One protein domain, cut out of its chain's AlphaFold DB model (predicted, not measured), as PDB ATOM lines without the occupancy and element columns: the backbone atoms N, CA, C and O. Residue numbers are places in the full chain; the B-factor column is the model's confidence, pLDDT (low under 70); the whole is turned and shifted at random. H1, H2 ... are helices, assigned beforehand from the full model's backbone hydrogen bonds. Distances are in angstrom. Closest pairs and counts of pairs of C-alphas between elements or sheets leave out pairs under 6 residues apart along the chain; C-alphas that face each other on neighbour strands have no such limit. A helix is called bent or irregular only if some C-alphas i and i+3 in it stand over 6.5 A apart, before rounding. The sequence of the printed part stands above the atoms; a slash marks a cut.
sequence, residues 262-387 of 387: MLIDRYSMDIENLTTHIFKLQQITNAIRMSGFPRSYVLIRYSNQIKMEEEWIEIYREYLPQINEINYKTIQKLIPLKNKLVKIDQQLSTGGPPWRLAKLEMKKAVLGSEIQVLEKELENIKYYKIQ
ATOM      1  N   MET A 262     495.529 683.441 299.966       78.50
ATOM      2  CA  MET A 262     495.538 684.609 299.077       78.50
ATOM      3  C   MET A 262     496.595 685.636 299.481       78.50
ATOM      4  O   MET A 262     497.159 686.310 298.619       78.50
ATOM      5  N   LEU A 263     496.854 685.779 300.781       83.69
ATOM      6  CA  LEU A 263     497.897 686.663 301.279       83.69
ATOM      7  C   LEU A 263     499.298 686.118 300.958       83.69
ATOM      8  O   LEU A 263     500.140 686.871 300.474       83.69
ATOM      9  N   ILE A 264     499.522 684.816 301.166       85.69
ATOM     10  CA  ILE A 264     500.785 684.135 300.833       85.69
ATOM     11  C   ILE A 264     501.067 684.215 299.332       85.69
ATOM     12  O   ILE A 264     502.162 684.618 298.942       85.69
ATOM     13  N   ASP A 265     500.091 683.869 298.492       84.50
ATOM     14  CA  ASP A 265     500.244 683.870 297.036       84.50
ATOM     15  C   ASP A 265     500.521 685.294 296.527       84.50
ATOM     16  O   ASP A 265     501.420 685.496 295.711       84.50
ATOM     17  N   ARG A 266     499.819 686.304 297.069       88.75
ATOM     18  CA  ARG A 266     500.063 687.721 296.751       88.75
ATOM     19  C   ARG A 266     501.503 688.123 297.049       88.75
ATOM     20  O   ARG A 266     502.178 688.627 296.161       88.75
ATOM     21  N   TYR A 267     501.972 687.903 298.275       92.00
ATOM     22  CA  TYR A 267     503.317 688.330 298.663       92.00
ATOM     23  C   TYR A 267     504.417 687.509 297.989       92.00
ATOM     24  O   TYR A 267     505.475 688.050 297.683       92.00
ATOM     25  N   SER A 268     504.163 686.236 297.685       91.25
ATOM     26  CA  SER A 268     505.078 685.424 296.874       91.25
ATOM     27  C   SER A 268     505.229 686.009 295.466       91.25
ATOM     28  O   SER A 268     506.346 686.150 294.973       91.25
ATOM     29  N   MET A 269     504.118 686.433 294.852       91.44
ATOM     30  CA  MET A 269     504.126 687.087 293.542       91.44
ATOM     31  C   MET A 269     504.770 688.482 293.590       91.44
ATOM     32  O   MET A 269     505.489 688.859 292.666       91.44
ATOM     33  N   ASP A 270     504.575 689.243 294.673       93.62
ATOM     34  CA  ASP A 270     505.266 690.521 294.886       93.62
ATOM     35  C   ASP A 270     506.793 690.325 294.968       93.62
ATOM     36  O   ASP A 270     507.533 691.069 294.321       93.62
ATOM     37  N   ILE A 271     507.277 689.293 295.676       93.62
ATOM     38  CA  ILE A 271     508.708 688.940 295.719       93.62
ATOM     39  C   ILE A 271     509.233 688.608 294.316       93.62
ATOM     40  O   ILE A 271     510.300 689.095 293.935       93.62
ATOM     41  N   GLU A 272     508.515 687.795 293.539       94.75
ATOM     42  CA  GLU A 272     508.925 687.405 292.182       94.75
ATOM     43  C   GLU A 272     509.006 688.617 291.238       94.75
ATOM     44  O   GLU A 272     509.991 688.794 290.510       94.75
ATOM     45  N   ASN A 273     508.008 689.502 291.305       95.81
ATOM     46  CA  ASN A 273     507.959 690.736 290.526       95.81
ATOM     47  C   ASN A 273     509.109 691.684 290.882       95.81
ATOM     48  O   ASN A 273     509.780 692.194 289.980       95.81
ATOM     49  N   LEU A 274     509.365 691.895 292.178       96.06
ATOM     50  CA  LEU A 274     510.478 692.723 292.651       96.06
ATOM     51  C   LEU A 274     511.826 692.121 292.249       96.06
ATOM     52  O   LEU A 274     512.676 692.826 291.721       96.06
ATOM     53  N   THR A 275     511.998 690.807 292.391       95.75
ATOM     54  CA  THR A 275     513.228 690.111 291.978       95.75
ATOM     55  C   THR A 275     513.486 690.286 290.478       95.75
ATOM     56  O   THR A 275     514.593 690.631 290.058       95.75
ATOM     57  N   THR A 276     512.445 690.123 289.656       95.94
ATOM     58  CA  THR A 276     512.516 690.339 288.204       95.94
ATOM     59  C   THR A 276     512.860 691.789 287.863       95.94
ATOM     60  O   THR A 276     513.603 692.058 286.914       95.94
ATOM     61  N   HIS A 277     512.323 692.745 288.619       96.62
ATOM     62  CA  HIS A 277     512.585 694.160 288.404       96.62
ATOM     63  C   HIS A 277     514.007 694.555 288.807       96.62
ATOM     64  O   HIS A 277     514.697 695.175 287.997       96.62
ATOM     65  N   ILE A 278     514.486 694.109 289.972       95.75
ATOM     66  CA  ILE A 278     515.877 694.260 290.411       95.75
ATOM     67  C   ILE A 278     516.828 693.731 289.339       95.75
ATOM     68  O   ILE A 278     517.748 694.444 288.943       95.75
ATOM     69  N   PHE A 279     516.577 692.537 288.796       95.38
ATOM     70  CA  PHE A 279     517.407 691.969 287.733       95.38
ATOM     71  C   PHE A 279     517.478 692.879 286.493       95.38
ATOM     72  O   PHE A 279     518.563 693.144 285.970       95.38
ATOM     73  N   LYS A 280     516.345 693.444 286.051       95.31
ATOM     74  CA  LYS A 280     516.314 694.422 284.944       95.31
ATOM     75  C   LYS A 280     517.078 695.706 285.285       95.31
ATOM     76  O   LYS A 280     517.839 696.206 284.456       95.31
ATOM     77  N   LEU A 281     516.909 696.237 286.496       92.88
ATOM     78  CA  LEU A 281     517.619 697.433 286.960       92.88
ATOM     79  C   LEU A 281     519.132 697.198 287.036       92.88
ATOM     80  O   LEU A 281     519.909 698.073 286.647       92.88
ATOM     81  N   GLN A 282     519.563 696.015 287.472       92.81
ATOM     82  CA  GLN A 282     520.967 695.610 287.496       92.81
ATOM     83  C   GLN A 282     521.552 695.529 286.080       92.81
ATOM     84  O   GLN A 282     522.638 696.061 285.847       92.81
ATOM     85  N   GLN A 283     520.823 694.964 285.109       92.81
ATOM     86  CA  GLN A 283     521.248 694.961 283.702       92.81
ATOM     87  C   GLN A 283     521.440 696.379 283.150       92.81
ATOM     88  O   GLN A 283     522.476 696.673 282.554       92.81
ATOM     89  N   ILE A 284     520.481 697.279 283.396       88.56
ATOM     90  CA  ILE A 284     520.571 698.687 282.976       88.56
ATOM     91  C   ILE A 284     521.773 699.371 283.641       88.56
ATOM     92  O   ILE A 284     522.552 700.054 282.977       88.56
ATOM     93  N   THR A 285     521.950 699.164 284.945       87.00
ATOM     94  CA  THR A 285     523.053 699.748 285.720       87.00
ATOM     95  C   THR A 285     524.409 699.283 285.180       87.00
ATOM     96  O   THR A 285     525.312 700.104 285.001       87.00
ATOM     97  N   ASN A 286     524.544 697.997 284.848       87.62
ATOM     98  CA  ASN A 286     525.758 697.432 284.260       87.62
ATOM     99  C   ASN A 286     526.023 697.982 282.852       87.62
ATOM    100  O   ASN A 286     527.144 698.405 282.573       87.62
ATOM    101  N   ALA A 287     525.000 698.079 281.997       87.00
ATOM    102  CA  ALA A 287     525.133 698.661 280.661       87.00
ATOM    103  C   ALA A 287     525.596 700.130 280.707       87.00
ATOM    104  O   ALA A 287     526.480 700.534 279.949       87.00
ATOM    105  N   ILE A 288     525.059 700.928 281.638       83.88
ATOM    106  CA  ILE A 288     525.485 702.322 281.833       83.88
ATOM    107  C   ILE A 288     526.946 702.381 282.291       83.88
ATOM    108  O   ILE A 288     527.711 703.179 281.750       83.88
ATOM    109  N   ARG A 289     527.359 701.526 283.237       82.75
ATOM    110  CA  ARG A 289     528.758 701.459 283.701       82.75
ATOM    111  C   ARG A 289     529.724 701.118 282.562       82.75
ATOM    112  O   ARG A 289     530.775 701.741 282.463       82.75
ATOM    113  N   MET A 290     529.353 700.185 281.683       83.62
ATOM    114  CA  MET A 290     530.173 699.780 280.532       83.62
ATOM    115  C   MET A 290     530.237 700.842 279.426       83.62
ATOM    116  O   MET A 290     531.199 700.868 278.668       83.62
ATOM    117  N   SER A 291     529.252 701.743 279.340       80.94
ATOM    118  CA  SER A 291     529.222 702.799 278.314       80.94
ATOM    119  C   SER A 291     530.277 703.902 278.498       80.94
ATOM    120  O   SER A 291     530.420 704.751 277.623       80.94
ATOM    121  N   GLY A 292     530.983 703.943 279.636       69.38
ATOM    122  CA  GLY A 292     532.018 704.947 279.923       69.38
ATOM    123  C   GLY A 292     531.499 706.370 280.188       69.38
ATOM    124  O   GLY A 292     532.286 707.255 280.512       69.38
ATOM    125  N   PHE A 293     530.185 706.613 280.099       64.25
ATOM    126  CA  PHE A 293     529.589 707.917 280.396       64.25
ATOM    127  C   PHE A 293     529.426 708.139 281.913       64.25
ATOM    128  O   PHE A 293     528.812 707.306 282.590       64.25
ATOM    129  N   PRO A 294     529.852 709.292 282.468       58.81
ATOM    130  CA  PRO A 294     529.711 709.614 283.887       58.81
ATOM    131  C   PRO A 294     528.270 710.036 284.217       58.81
ATOM    132  O   PRO A 294     527.980 711.190 284.517       58.81
ATOM    133  N   ARG A 295     527.318 709.098 284.168       64.38
ATOM    134  CA  ARG A 295     525.930 709.325 284.608       64.38
ATOM    135  C   ARG A 295     525.760 708.992 286.092       64.38
ATOM    136  O   ARG A 295     524.917 708.170 286.454       64.38
ATOM    137  N   SER A 296     526.549 709.637 286.954       70.00
ATOM    138  CA  SER A 296     526.554 709.400 288.408       70.00
ATOM    139  C   SER A 296     525.152 709.498 289.020       70.00
ATOM    140  O   SER A 296     524.735 708.602 289.743       70.00
ATOM    141  N   TYR A 297     524.370 710.513 288.641       77.38
ATOM    142  CA  TYR A 297     523.000 710.695 289.133       77.38
ATOM    143  C   TYR A 297     522.047 709.550 288.745       77.38
ATOM    144  O   TYR A 297     521.260 709.084 289.567       77.38
ATOM    145  N   VAL A 298     522.121 709.064 287.500       79.56
ATOM    146  CA  VAL A 298     521.260 707.970 287.013       79.56
ATOM    147  C   VAL A 298     521.626 706.652 287.695       79.56
ATOM    148  O   VAL A 298     520.739 705.910 288.109       79.56
ATOM    149  N   LEU A 299     522.926 706.394 287.870       82.75
ATOM    150  CA  LEU A 299     523.420 705.226 288.600       82.75
ATOM    151  C   LEU A 299     522.989 705.255 290.072       82.75
ATOM    152  O   LEU A 299     522.519 704.241 290.579       82.75
ATOM    153  N   ILE A 300     523.077 706.413 290.735       83.44
ATOM    154  CA  ILE A 300     522.600 706.592 292.115       83.44
ATOM    155  C   ILE A 300     521.094 706.331 292.197       83.44
ATOM    156  O   ILE A 300     520.643 705.623 293.092       83.44
ATOM    157  N   ARG A 301     520.305 706.845 291.245       86.69
ATOM    158  CA  ARG A 301     518.853 706.628 291.216       86.69
ATOM    159  C   ARG A 301     518.494 705.143 291.116       86.69
ATOM    160  O   ARG A 301     517.670 704.683 291.901       86.69
ATOM    161  N   TYR A 302     519.099 704.406 290.183       88.50
ATOM    162  CA  TYR A 302     518.831 702.972 290.035       88.50
ATOM    163  C   TYR A 302     519.360 702.158 291.217       88.50
ATOM    164  O   TYR A 302     518.656 701.276 291.695       88.50
ATOM    165  N   SER A 303     520.540 702.493 291.745       87.81
ATOM    166  CA  SER A 303     521.093 701.844 292.940       87.81
ATOM    167  C   SER A 303     520.192 702.032 294.160       87.81
ATOM    168  O   SER A 303     519.950 701.084 294.900       87.81
ATOM    169  N   ASN A 304     519.667 703.243 294.358       89.25
ATOM    170  CA  ASN A 304     518.721 703.531 295.429       89.25
ATOM    171  C   ASN A 304     517.438 702.717 295.247       89.25
ATOM    172  O   ASN A 304     516.930 702.149 296.209       89.25
ATOM    173  N   GLN A 305     516.917 702.641 294.021       91.19
ATOM    174  CA  GLN A 305     515.717 701.866 293.731       91.19
ATOM    175  C   GLN A 305     515.912 700.366 293.995       91.19
ATOM    176  O   GLN A 305     515.054 699.771 294.635       91.19
ATOM    177  N   ILE A 306     517.042 699.786 293.575       92.81
ATOM    178  CA  ILE A 306     517.388 698.386 293.864       92.81
ATOM    179  C   ILE A 306     517.394 698.145 295.376       92.81
ATOM    180  O   ILE A 306     516.688 697.258 295.837       92.81
ATOM    181  N   LYS A 307     518.095 698.988 296.146       92.62
ATOM    182  CA  LYS A 307     518.170 698.855 297.608       92.62
ATOM    183  C   LYS A 307     516.788 698.887 298.275       92.62
ATOM    184  O   LYS A 307     516.507 698.097 299.165       92.62
ATOM    185  N   MET A 308     515.908 699.784 297.827       94.19
ATOM    186  CA  MET A 308     514.534 699.866 298.338       94.19
ATOM    187  C   MET A 308     513.738 698.586 298.044       94.19
ATOM    188  O   MET A 308     512.990 698.112 298.895       94.19
ATOM    189  N   GLU A 309     513.872 698.036 296.836       95.50
ATOM    190  CA  GLU A 309     513.182 696.804 296.445       95.50
ATOM    191  C   GLU A 309     513.743 695.574 297.181       95.50
ATOM    192  O   GLU A 309     512.970 694.690 297.547       95.50
ATOM    193  N   GLU A 310     515.049 695.542 297.472       95.50
ATOM    194  CA  GLU A 310     515.687 694.531 298.328       95.50
ATOM    195  C   GLU A 310     515.135 694.575 299.762       95.50
ATOM    196  O   GLU A 310     514.706 693.542 300.274       95.50
ATOM    197  N   GLU A 311     515.035 695.762 300.373       95.94
ATOM    198  CA  GLU A 311     514.444 695.935 301.713       95.94
ATOM    199  C   GLU A 311     512.969 695.488 301.755       95.94
ATOM    200  O   GLU A 311     512.528 694.845 302.709       95.94
ATOM    201  N   TRP A 312     512.186 695.763 300.704       96.81
ATOM    202  CA  TRP A 312     510.820 695.236 300.604       96.81
ATOM    203  C   TRP A 312     510.796 693.705 300.529       96.81
ATOM    204  O   TRP A 312     509.972 693.084 301.201       96.81
ATOM    205  N   ILE A 313     511.686 693.083 299.747       96.06
ATOM    206  CA  ILE A 313     511.802 691.617 299.677       96.06
ATOM    207  C   ILE A 313     512.139 691.026 301.048       96.06
ATOM    208  O   ILE A 313     511.548 690.010 301.419       96.06
ATOM    209  N   GLU A 314     513.050 691.641 301.804       96.25
ATOM    210  CA  GLU A 314     513.390 691.204 303.162       96.25
ATOM    211  C   GLU A 314     512.174 691.244 304.088       96.25
ATOM    212  O   GLU A 314     511.883 690.236 304.735       96.25
ATOM    213  N   ILE A 315     511.396 692.334 304.062       95.12
ATOM    214  CA  ILE A 315     510.132 692.435 304.809       95.12
ATOM    215  C   ILE A 315     509.191 691.291 304.414       95.12
ATOM    216  O   ILE A 315     508.673 690.585 305.279       95.12
ATOM    217  N   TYR A 316     508.963 691.057 303.117       94.06
ATOM    218  CA  TYR A 316     508.081 689.964 302.704       94.06
ATOM    219  C   TYR A 316     508.596 688.606 303.197       94.06
ATOM    220  O   TYR A 316     507.810 687.830 303.730       94.06
ATOM    221  N   ARG A 317     509.899 688.321 303.074       93.31
ATOM    222  CA  ARG A 317     510.506 687.053 303.520       93.31
ATOM    223  C   ARG A 317     510.450 686.858 305.033       93.31
ATOM    224  O   ARG A 317     510.291 685.723 305.471       93.31
ATOM    225  N   GLU A 318     510.547 687.931 305.813       91.56
ATOM    226  CA  GLU A 318     510.403 687.892 307.270       91.56
ATOM    227  C   GLU A 318     508.988 687.452 307.670       91.56
ATOM    228  O   GLU A 318     508.812 686.579 308.524       91.56
ATOM    229  N   TYR A 319     507.962 688.034 307.042       89.94
ATOM    230  CA  TYR A 319     506.571 687.835 307.454       89.94
ATOM    231  C   TYR A 319     505.856 686.682 306.744       89.94
ATOM    232  O   TYR A 319     504.906 686.144 307.312       89.94
ATOM    233  N   LEU A 320     506.283 686.266 305.547       88.44
ATOM    234  CA  LEU A 320     505.625 685.197 304.781       88.44
ATOM    235  C   LEU A 320     505.477 683.884 305.581       88.44
ATOM    236  O   LEU A 320     504.365 683.351 305.612       88.44
ATOM    237  N   PRO A 321     506.516 683.374 306.281       86.06
ATOM    238  CA  PRO A 321     506.393 682.158 307.088       86.06
ATOM    239  C   PRO A 321     505.418 682.332 308.261       86.06
ATOM    240  O   PRO A 321     504.714 681.399 308.640       86.06
ATOM    241  N   GLN A 322     505.323 683.554 308.791       85.38
ATOM    242  CA  GLN A 322     504.509 683.890 309.956       85.38
ATOM    243  C   GLN A 322     503.005 683.957 309.640       85.38
ATOM    244  O   GLN A 322     502.189 683.895 310.559       85.38
ATOM    245  N   ILE A 323     502.608 684.038 308.361       82.38
ATOM    246  CA  ILE A 323     501.194 684.122 307.954       82.38
ATOM    247  C   ILE A 323     500.400 682.897 308.400       82.38
ATOM    248  O   ILE A 323     499.265 683.053 308.827       82.38
ATOM    249  N   ASN A 324     500.979 681.696 308.326       69.44
ATOM    250  CA  ASN A 324     500.285 680.464 308.723       69.44
ATOM    251  C   ASN A 324     500.224 680.268 310.242       69.44
ATOM    252  O   ASN A 324     499.411 679.488 310.737       69.44
ATOM    253  N   GLU A 325     501.099 680.942 310.984       65.44
ATOM    254  CA  GLU A 325     501.275 680.715 312.416       65.44
ATOM    255  C   GLU A 325     500.609 681.790 313.278       65.44
ATOM    256  O   GLU A 325     500.262 681.511 314.427       65.44
ATOM    257  N   ILE A 326     500.405 682.988 312.733       66.56
ATOM    258  CA  ILE A 326     499.950 684.182 313.449       66.56
ATOM    259  C   ILE A 326     498.720 684.764 312.743       66.56
ATOM    260  O   ILE A 326     498.395 684.399 311.618       66.56
ATOM    261  N   ASN A 327     498.003 685.681 313.393       75.69
ATOM    262  CA  ASN A 327     496.875 686.396 312.805       75.69
ATOM    263  C   ASN A 327     497.274 687.121 311.501       75.69
ATOM    264  O   ASN A 327     497.769 688.250 311.515       75.69
ATOM    265  N   TYR A 328     496.998 686.484 310.358       82.25
ATOM    266  CA  TYR A 328     497.260 687.010 309.017       82.25
ATOM    267  C   TYR A 328     496.711 688.426 308.791       82.25
ATOM    268  O   TYR A 328     497.271 689.167 307.989       82.25
ATOM    269  N   LYS A 329     495.641 688.837 309.493       84.06
ATOM    270  CA  LYS A 329     495.052 690.183 309.365       84.06
ATOM    271  C   LYS A 329     495.991 691.267 309.881       84.06
ATOM    272  O   LYS A 329     496.017 692.364 309.326       84.06
ATOM    273  N   THR A 330     496.746 690.970 310.935       87.94
ATOM    274  CA  THR A 330     497.740 691.883 311.506       87.94
ATOM    275  C   THR A 330     498.904 692.031 310.525       87.94
ATOM    276  O   THR A 330     499.252 693.152 310.161       87.94
ATOM    277  N   ILE A 331     499.396 690.919 309.962       88.38
ATOM    278  CA  ILE A 331     500.438 690.917 308.915       88.38
ATOM    279  C   ILE A 331     499.974 691.665 307.652       88.38
ATOM    280  O   ILE A 331     500.705 692.498 307.118       88.38
ATOM    281  N   GLN A 332     498.730 691.434 307.216       89.69
ATOM    282  CA  GLN A 332     498.116 692.093 306.059       89.69
ATOM    283  C   GLN A 332     498.100 693.624 306.189       89.69
ATOM    284  O   GLN A 332     498.204 694.329 305.182       89.69
ATOM    285  N   LYS A 333     497.961 694.144 307.415       91.31
ATOM    286  CA  LYS A 333     498.040 695.582 307.710       91.31
ATOM    287  C   LYS A 333     499.483 696.062 307.870       91.31
ATOM    288  O   LYS A 333     499.801 697.151 307.401       91.31
ATOM    289  N   LEU A 334     500.340 695.261 308.501       93.56
ATOM    290  CA  LEU A 334     501.704 695.630 308.875       93.56
ATOM    291  C   LEU A 334     502.632 695.821 307.668       93.56
ATOM    292  O   LEU A 334     503.288 696.858 307.563       93.56
ATOM    293  N   ILE A 335     502.667 694.866 306.731       94.06
ATOM    294  CA  ILE A 335     503.610 694.904 305.597       94.06
ATOM    295  C   ILE A 335     503.464 696.185 304.749       94.06
ATOM    296  O   ILE A 335     504.471 696.848 304.495       94.06
ATOM    297  N   PRO A 336     502.249 696.632 304.359       94.69
ATOM    298  CA  PRO A 336     502.087 697.901 303.646       94.69
ATOM    299  C   PRO A 336     502.608 699.127 304.407       94.69
ATOM    300  O   PRO A 336     503.058 700.086 303.775       94.69
ATOM    301  N   LEU A 337     502.531 699.133 305.743       96.25
ATOM    302  CA  LEU A 337     503.065 700.221 306.566       96.25
ATOM    303  C   LEU A 337     504.596 700.184 306.585       96.25
ATOM    304  O   LEU A 337     505.218 701.224 306.375       96.25
ATOM    305  N   LYS A 338     505.201 698.997 306.719       96.38
ATOM    306  CA  LYS A 338     506.660 698.830 306.625       96.38
ATOM    307  C   LYS A 338     507.210 699.243 305.258       96.38
ATOM    308  O   LYS A 338     508.172 700.001 305.191       96.38
ATOM    309  N   ASN A 339     506.533 698.889 304.165       95.62
ATOM    310  CA  ASN A 339     506.938 699.326 302.823       95.62
ATOM    311  C   ASN A 339     506.871 700.856 302.656       95.62
ATOM    312  O   ASN A 339     507.722 701.457 301.994       95.62
ATOM    313  N   LYS A 340     505.868 701.509 303.265       96.06
ATOM    314  CA  LYS A 340     505.781 702.979 303.306       96.06
ATOM    315  C   LYS A 340     506.916 703.591 304.124       96.06
ATOM    316  O   LYS A 340     507.422 704.633 303.714       96.06
ATOM    317  N   LEU A 341     507.294 702.967 305.240       95.88
ATOM    318  CA  LEU A 341     508.395 703.414 306.091       95.88
ATOM    319  C   LEU A 341     509.724 703.395 305.322       95.88
ATOM    320  O   LEU A 341     510.344 704.447 305.203       95.88
ATOM    321  N   VAL A 342     510.055 702.275 304.668       95.19
ATOM    322  CA  VAL A 342     511.233 702.138 303.782       95.19
ATOM    323  C   VAL A 342     511.291 703.268 302.746       95.19
ATOM    324  O   VAL A 342     512.311 703.933 302.561       95.19
ATOM    325  N   LYS A 343     510.156 703.566 302.103       93.75
ATOM    326  CA  LYS A 343     510.073 704.650 301.116       93.75
ATOM    327  C   LYS A 343     510.304 706.039 301.727       93.75
ATOM    328  O   LYS A 343     510.854 706.911 301.056       93.75
ATOM    329  N   ILE A 344     509.847 706.280 302.957       93.44
ATOM    330  CA  ILE A 344     510.074 707.549 303.663       93.44
ATOM    331  C   ILE A 344     511.541 707.676 304.073       93.44
ATOM    332  O   ILE A 344     512.124 708.734 303.843       93.44
ATOM    333  N   ASP A 345     512.143 706.612 304.602       92.94
ATOM    334  CA  ASP A 345     513.553 706.589 304.997       92.94
ATOM    335  C   ASP A 345     514.476 706.867 303.813       92.94
ATOM    336  O   ASP A 345     515.378 707.702 303.900       92.94
ATOM    337  N   GLN A 346     514.171 706.281 302.657       90.25
ATOM    338  CA  GLN A 346     514.881 706.583 301.422       90.25
ATOM    339  C   GLN A 346     514.706 708.048 300.983       90.25
ATOM    340  O   GLN A 346     515.650 708.688 300.520       90.25
ATOM    341  N   GLN A 347     513.506 708.624 301.114       90.00
ATOM    342  CA  GLN A 347     513.288 710.037 300.780       90.00
ATOM    343  C   GLN A 347     514.056 710.975 301.715       90.00
ATOM    344  O   GLN A 347     514.614 711.969 301.246       90.00
ATOM    345  N   LEU A 348     514.115 710.650 303.008       90.88
ATOM    346  CA  LEU A 348     514.912 711.376 303.994       90.88
ATOM    347  C   LEU A 348     516.409 711.290 303.661       90.88
ATOM    348  O   LEU A 348     517.085 712.317 303.666       90.88
ATOM    349  N   SER A 349     516.909 710.113 303.261       86.75
ATOM    350  CA  SER A 349     518.322 709.930 302.900       86.75
ATOM    351  C   SER A 349     518.731 710.681 301.629       86.75
ATOM    352  O   SER A 349     519.900 711.022 301.469       86.75
ATOM    353  N   THR A 350     517.794 710.956 300.712       83.81
ATOM    354  CA  THR A 350     518.067 711.769 299.510       83.81
ATOM    355  C   THR A 350     518.105 713.282 299.756       83.81
ATOM    356  O   THR A 350     518.514 714.027 298.866       83.81
ATOM    357  N   GLY A 351     517.708 713.744 300.945       83.12
ATOM    358  CA  GLY A 351     517.669 715.164 301.293       83.12
ATOM    359  C   GLY A 351     516.529 715.949 300.628       83.12
ATOM    360  O   GLY A 351     515.716 715.435 299.857       83.12
ATOM    361  N   GLY A 352     516.427 717.234 300.963       88.00
ATOM    362  CA  GLY A 352     515.382 718.122 300.457       88.00
ATOM    363  C   GLY A 352     515.246 719.396 301.291       88.00
ATOM    364  O   GLY A 352     515.975 719.575 302.265       88.00
ATOM    365  N   PRO A 353     514.317 720.298 300.933       91.62
ATOM    366  CA  PRO A 353     514.105 721.516 301.702       91.62
ATOM    367  C   PRO A 353     513.568 721.199 303.115       91.62
ATOM    368  O   PRO A 353     512.777 720.257 303.257       91.62
ATOM    369  N   PRO A 354     513.920 721.991 304.151       92.75
ATOM    370  CA  PRO A 354     513.625 721.672 305.555       92.75
ATOM    371  C   PRO A 354     512.153 721.359 305.849       92.75
ATOM    372  O   PRO A 354     511.847 720.401 306.554       92.75
ATOM    373  N   TRP A 355     511.221 722.102 305.245       91.94
ATOM    374  CA  TRP A 355     509.779 721.885 305.419       91.94
ATOM    375  C   TRP A 355     509.313 720.507 304.921       91.94
ATOM    376  O   TRP A 355     508.391 719.912 305.481       91.94
ATOM    377  N   ARG A 356     509.948 719.973 303.867       93.38
ATOM    378  CA  ARG A 356     509.628 718.652 303.315       93.38
ATOM    379  C   ARG A 356     510.172 717.554 304.217       93.38
ATOM    380  O   ARG A 356     509.460 716.581 304.449       93.38
ATOM    381  N   LEU A 357     511.393 717.726 304.726       93.31
ATOM    382  CA  LEU A 357     512.016 716.790 305.665       93.31
ATOM    383  C   LEU A 357     511.215 716.715 306.969       93.31
ATOM    384  O   LEU A 357     510.827 715.623 307.366       93.31
ATOM    385  N   ALA A 358     510.826 717.856 307.549       92.75
ATOM    386  CA  ALA A 358     509.976 717.897 308.743       92.75
ATOM    387  C   ALA A 358     508.638 717.157 308.545       92.75
ATOM    388  O   ALA A 358     508.192 716.404 309.410       92.75
ATOM    389  N   LYS A 359     508.007 717.306 307.370       94.25
ATOM    390  CA  LYS A 359     506.772 716.580 307.030       94.25
ATOM    391  C   LYS A 359     506.992 715.069 306.902       94.25
ATOM    392  O   LYS A 359     506.090 714.299 307.233       94.25
ATOM    393  N   LEU A 360     508.138 714.643 306.372       94.31
ATOM    394  CA  LEU A 360     508.496 713.228 306.253       94.31
ATOM    395  C   LEU A 360     508.811 712.611 307.618       94.31
ATOM    396  O   LEU A 360     508.292 711.539 307.898       94.31
ATOM    397  N   GLU A 361     509.541 713.316 308.482       94.56
ATOM    398  CA  GLU A 361     509.811 712.896 309.864       94.56
ATOM    399  C   GLU A 361     508.521 712.745 310.677       94.56
ATOM    400  O   GLU A 361     508.305 711.730 311.336       94.56
ATOM    401  N   MET A 362     507.585 713.692 310.551       94.94
ATOM    402  CA  MET A 362     506.278 713.575 311.204       94.94
ATOM    403  C   MET A 362     505.512 712.334 310.717       94.94
ATOM    404  O   MET A 362     504.942 711.596 311.517       94.94
ATOM    405  N   LYS A 363     505.517 712.065 309.404       95.00
ATOM    406  CA  LYS A 363     504.897 710.852 308.848       95.00
ATOM    407  C   LYS A 363     505.592 709.577 309.323       95.00
ATOM    408  O   LYS A 363     504.899 708.604 309.604       95.00
ATOM    409  N   LYS A 364     506.926 709.587 309.399       95.62
ATOM    410  CA  LYS A 364     507.740 708.482 309.908       95.62
ATOM    411  C   LYS A 364     507.369 708.156 311.351       95.62
ATOM    412  O   LYS A 364     507.128 706.994 311.649       95.62
ATOM    413  N   ALA A 365     507.240 709.167 312.210       93.94
ATOM    414  CA  ALA A 365     506.845 708.990 313.605       93.94
ATOM    415  C   ALA A 365     505.443 708.369 313.743       93.94
ATOM    416  O   ALA A 365     505.270 707.398 314.480       93.94
ATOM    417  N   VAL A 366     504.458 708.870 312.984       94.06
ATOM    418  CA  VAL A 366     503.091 708.316 312.988       94.06
ATOM    419  C   VAL A 366     503.095 706.854 312.531       94.06
ATOM    420  O   VAL A 366     502.604 705.988 313.251       94.06
ATOM    421  N   LEU A 367     503.723 706.559 311.388       94.56
ATOM    422  CA  LEU A 367     503.847 705.190 310.870       94.56
ATOM    423  C   LEU A 367     504.581 704.264 311.842       94.56
ATOM    424  O   LEU A 367     504.155 703.130 312.030       94.56
ATOM    425  N   GLY A 368     505.656 704.742 312.471       94.19
ATOM    426  CA  GLY A 368     506.427 703.982 313.451       94.19
ATOM    427  C   GLY A 368     505.587 703.585 314.664       94.19
ATOM    428  O   GLY A 368     505.659 702.438 315.099       94.19
ATOM    429  N   SER A 369     504.737 704.490 315.159       93.31
ATOM    430  CA  SER A 369     503.825 704.176 316.267       93.31
ATOM    431  C   SER A 369     502.776 703.122 315.886       93.31
ATOM    432  O   SER A 369     502.548 702.186 316.649       93.31
ATOM    433  N   GLU A 370     502.191 703.207 314.685       94.75
ATOM    434  CA  GLU A 370     501.244 702.203 314.180       94.75
ATOM    435  C   GLU A 370     501.910 700.832 313.986       94.75
ATOM    436  O   GLU A 370     501.336 699.803 314.347       94.75
ATOM    437  N   ILE A 371     503.133 700.816 313.444       95.56
ATOM    438  CA  ILE A 371     503.935 699.601 313.255       95.56
ATOM    439  C   ILE A 371     504.234 698.942 314.606       95.56
ATOM    440  O   ILE A 371     503.957 697.755 314.751       95.56
ATOM    441  N   GLN A 372     504.697 699.702 315.605       95.25
ATOM    442  CA  GLN A 372     504.990 699.168 316.942       95.25
ATOM    443  C   GLN A 372     503.769 698.523 317.602       95.25
ATOM    444  O   GLN A 372     503.894 697.482 318.247       95.25
ATOM    445  N   VAL A 373     502.581 699.116 317.445       93.56
ATOM    446  CA  VAL A 373     501.339 698.538 317.981       93.56
ATOM    447  C   VAL A 373     501.058 697.174 317.349       93.56
ATOM    448  O   VAL A 373     500.773 696.216 318.067       93.56
ATOM    449  N   LEU A 374     501.175 697.067 316.023       91.94
ATOM    450  CA  LEU A 374     500.939 695.819 315.294       91.94
ATOM    451  C   LEU A 374     502.024 694.763 315.569       91.94
ATOM    452  O   LEU A 374     501.706 693.582 315.672       91.94
ATOM    453  N   GLU A 375     503.289 695.161 315.712       91.12
ATOM    454  CA  GLU A 375     504.389 694.258 316.082       91.12
ATOM    455  C   GLU A 375     504.197 693.690 317.489       91.12
ATOM    456  O   GLU A 375     504.299 692.479 317.680       91.12
ATOM    457  N   LYS A 376     503.802 694.530 318.452       89.88
ATOM    458  CA  LYS A 376     503.472 694.080 319.809       89.88
ATOM    459  C   LYS A 376     502.274 693.129 319.823       89.88
ATOM    460  O   LYS A 376     502.251 692.165 320.584       89.88
ATOM    461  N   GLU A 377     501.273 693.376 318.977       86.75
ATOM    462  CA  GLU A 377     500.144 692.458 318.796       86.75
ATOM    463  C   GLU A 377     500.624 691.086 318.287       86.75
ATOM    464  O   GLU A 377     500.207 690.059 318.824       86.75
ATOM    465  N   LEU A 378     501.548 691.053 317.317       84.81
ATOM    466  CA  LEU A 378     502.145 689.809 316.811       84.81
ATOM    467  C   LEU A 378     502.958 689.066 317.883       84.81
ATOM    468  O   LEU A 378     502.837 687.845 317.991       84.81
ATOM    469  N   GLU A 379     503.765 689.774 318.675       84.56
ATOM    470  CA  GLU A 379     504.558 689.184 319.765       84.56
ATOM    471  C   GLU A 379     503.677 688.562 320.848       84.56
ATOM    472  O   GLU A 379     503.908 687.421 321.257       84.56
ATOM    473  N   ASN A 380     502.620 689.267 321.259       81.62
ATOM    474  CA  ASN A 380     501.663 688.745 322.229       81.62
ATOM    475  C   ASN A 380     501.028 687.442 321.729       81.62
ATOM    476  O   ASN A 380     500.928 686.478 322.483       81.62
ATOM    477  N   ILE A 381     500.640 687.374 320.449       72.31
ATOM    478  CA  ILE A 381     500.056 686.157 319.867       72.31
ATOM    479  C   ILE A 381     501.057 684.991 319.884       72.31
ATOM    480  O   ILE A 381     500.659 683.866 320.184       72.31
ATOM    481  N   LYS A 382     502.345 685.238 319.598       69.06
ATOM    482  CA  LYS A 382     503.388 684.199 319.693       69.06
ATOM    483  C   LYS A 382     503.506 683.652 321.114       69.06
ATOM    484  O   LYS A 382     503.577 682.440 321.287       69.06
ATOM    485  N   TYR A 383     503.487 684.531 322.117       67.25
ATOM    486  CA  TYR A 383     503.609 684.149 323.525       67.25
ATOM    487  C   TYR A 383     502.487 683.200 323.977       67.25
ATOM    488  O   TYR A 383     502.763 682.159 324.566       67.25
ATOM    489  N   TYR A 384     501.235 683.498 323.618       60.06
ATOM    490  CA  TYR A 384     500.081 682.657 323.968       60.06
ATOM    491  C   TYR A 384     500.036 681.299 323.258       60.06
ATOM    492  O   TYR A 384     499.227 680.460 323.630       60.06
ATOM    493  N   LYS A 385     500.855 681.078 322.224       55.84
ATOM    494  CA  LYS A 385     500.889 679.819 321.464       55.84
ATOM    495  C   LYS A 385     501.951 678.834 321.973       55.84
ATOM    496  O   LYS A 385     501.963 677.687 321.536       55.84
ATOM    497  N   ILE A 386     502.875 679.307 322.814       57.03
ATOM    498  CA  ILE A 386     503.985 678.532 323.398       57.03
ATOM    499  C   ILE A 386     503.626 678.021 324.809       57.03
ATOM    500  O   ILE A 386     504.245 677.069 325.285       57.03
ATOM    501  N   GLN A 387     502.633 678.635 325.459       44.06
ATOM    502  CA  GLN A 387     501.975 678.121 326.665       44.06
ATOM    503  C   GLN A 387     500.865 677.144 326.286       44.06
ATOM    504  O   GLN A 387     500.683 676.169 327.047       44.06
TER     505      GLN A 387
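This is residues 262 to 387 of the 387 residues of the protein "CPBP family intramembrane metalloprotease" of Candidatus Helarchaeota archaeon (UniProt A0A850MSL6). Four long helices, H1, H2, H4 and H5, lie side by side in one row, each running the opposite way to the one before it, as two helical hairpins, H1 with H2 and H4 with H5. The short H3 sits in the turn that joins the two hairpins, between H2 and H4, and the turn at residues 290 to 295 sticks out at one tip. The printed part has 126 residues with five named helices, H1 to H5 in that order, and no named strand; the class is all helix. The whole is loose, with a radius of gyration of the C-alphas of 17.8 A, and elongated, with spans of 61 by 36 by 21 A.

Begin with H1, residues 262 to 290, and look for H2, residues 296 to 319, which touches it: their closest C-alphas, those of Ile 278 and Ile 306, are 5.6 A apart. This hairpin runs opposite ways at a shallow tilt of 23 degrees. H3, residues 321 to 324, meets H2 only through their link; it is close to but not clearly touching H1, with the closest C-alphas, those of Ile 264 and Ile 323, 7.1 A apart. Next comes H4, residues 328 to 349, which touches H2, closest at the C-alphas of Trp 312 and Asn 339, 6.1 A apart, at a shallow tilt of 22 degrees, opposite ways. H5, residues 354 to 386, forms a hairpin with H4: the closest C-alphas, of Leu 334 and Ile 371, are 6.3 A apart, and the tilt is a shallow 30 degrees, opposite ways. The packing is mostly aligned, with the three touching pairs at shallow tilts. H5 is apart from H1, H2 and H3. In H1 and H2 every O i to N i+4 pair is within hydrogen-bond range; in H4 it is 16 of 18 and in H5 28 of 29, while H3 is too short for such a pair.

Find C-alpha 262 at (495.538, 684.609, 299.077); from there H1 runs 42.1 A to C-alpha 290. H2 covers 35.0 A and ends at C-alpha 319, at (506.571, 687.835, 307.454). H3 is irregular, but only just: C-alphas 321 and 324 are 6.55 A apart. H4 covers 31.7 A; it is neither bent nor irregular, but only just, with C-alphas 332 and 335 6.2 A apart. H5, the longest helix, runs 47.7 A and ends at C-alpha 386, at (503.985, 678.532, 323.398).

Look from Gly 292 to Gln 387, the chain's last residue: their C-alphas are the two farthest apart, at 61.7 A. The printed part has no cut, and the four links between the helices are tight. The mean pLDDT of the printed part is 87.5, and it is under 70 at residues 292 to 295, 324 to 326 and 382 to 387.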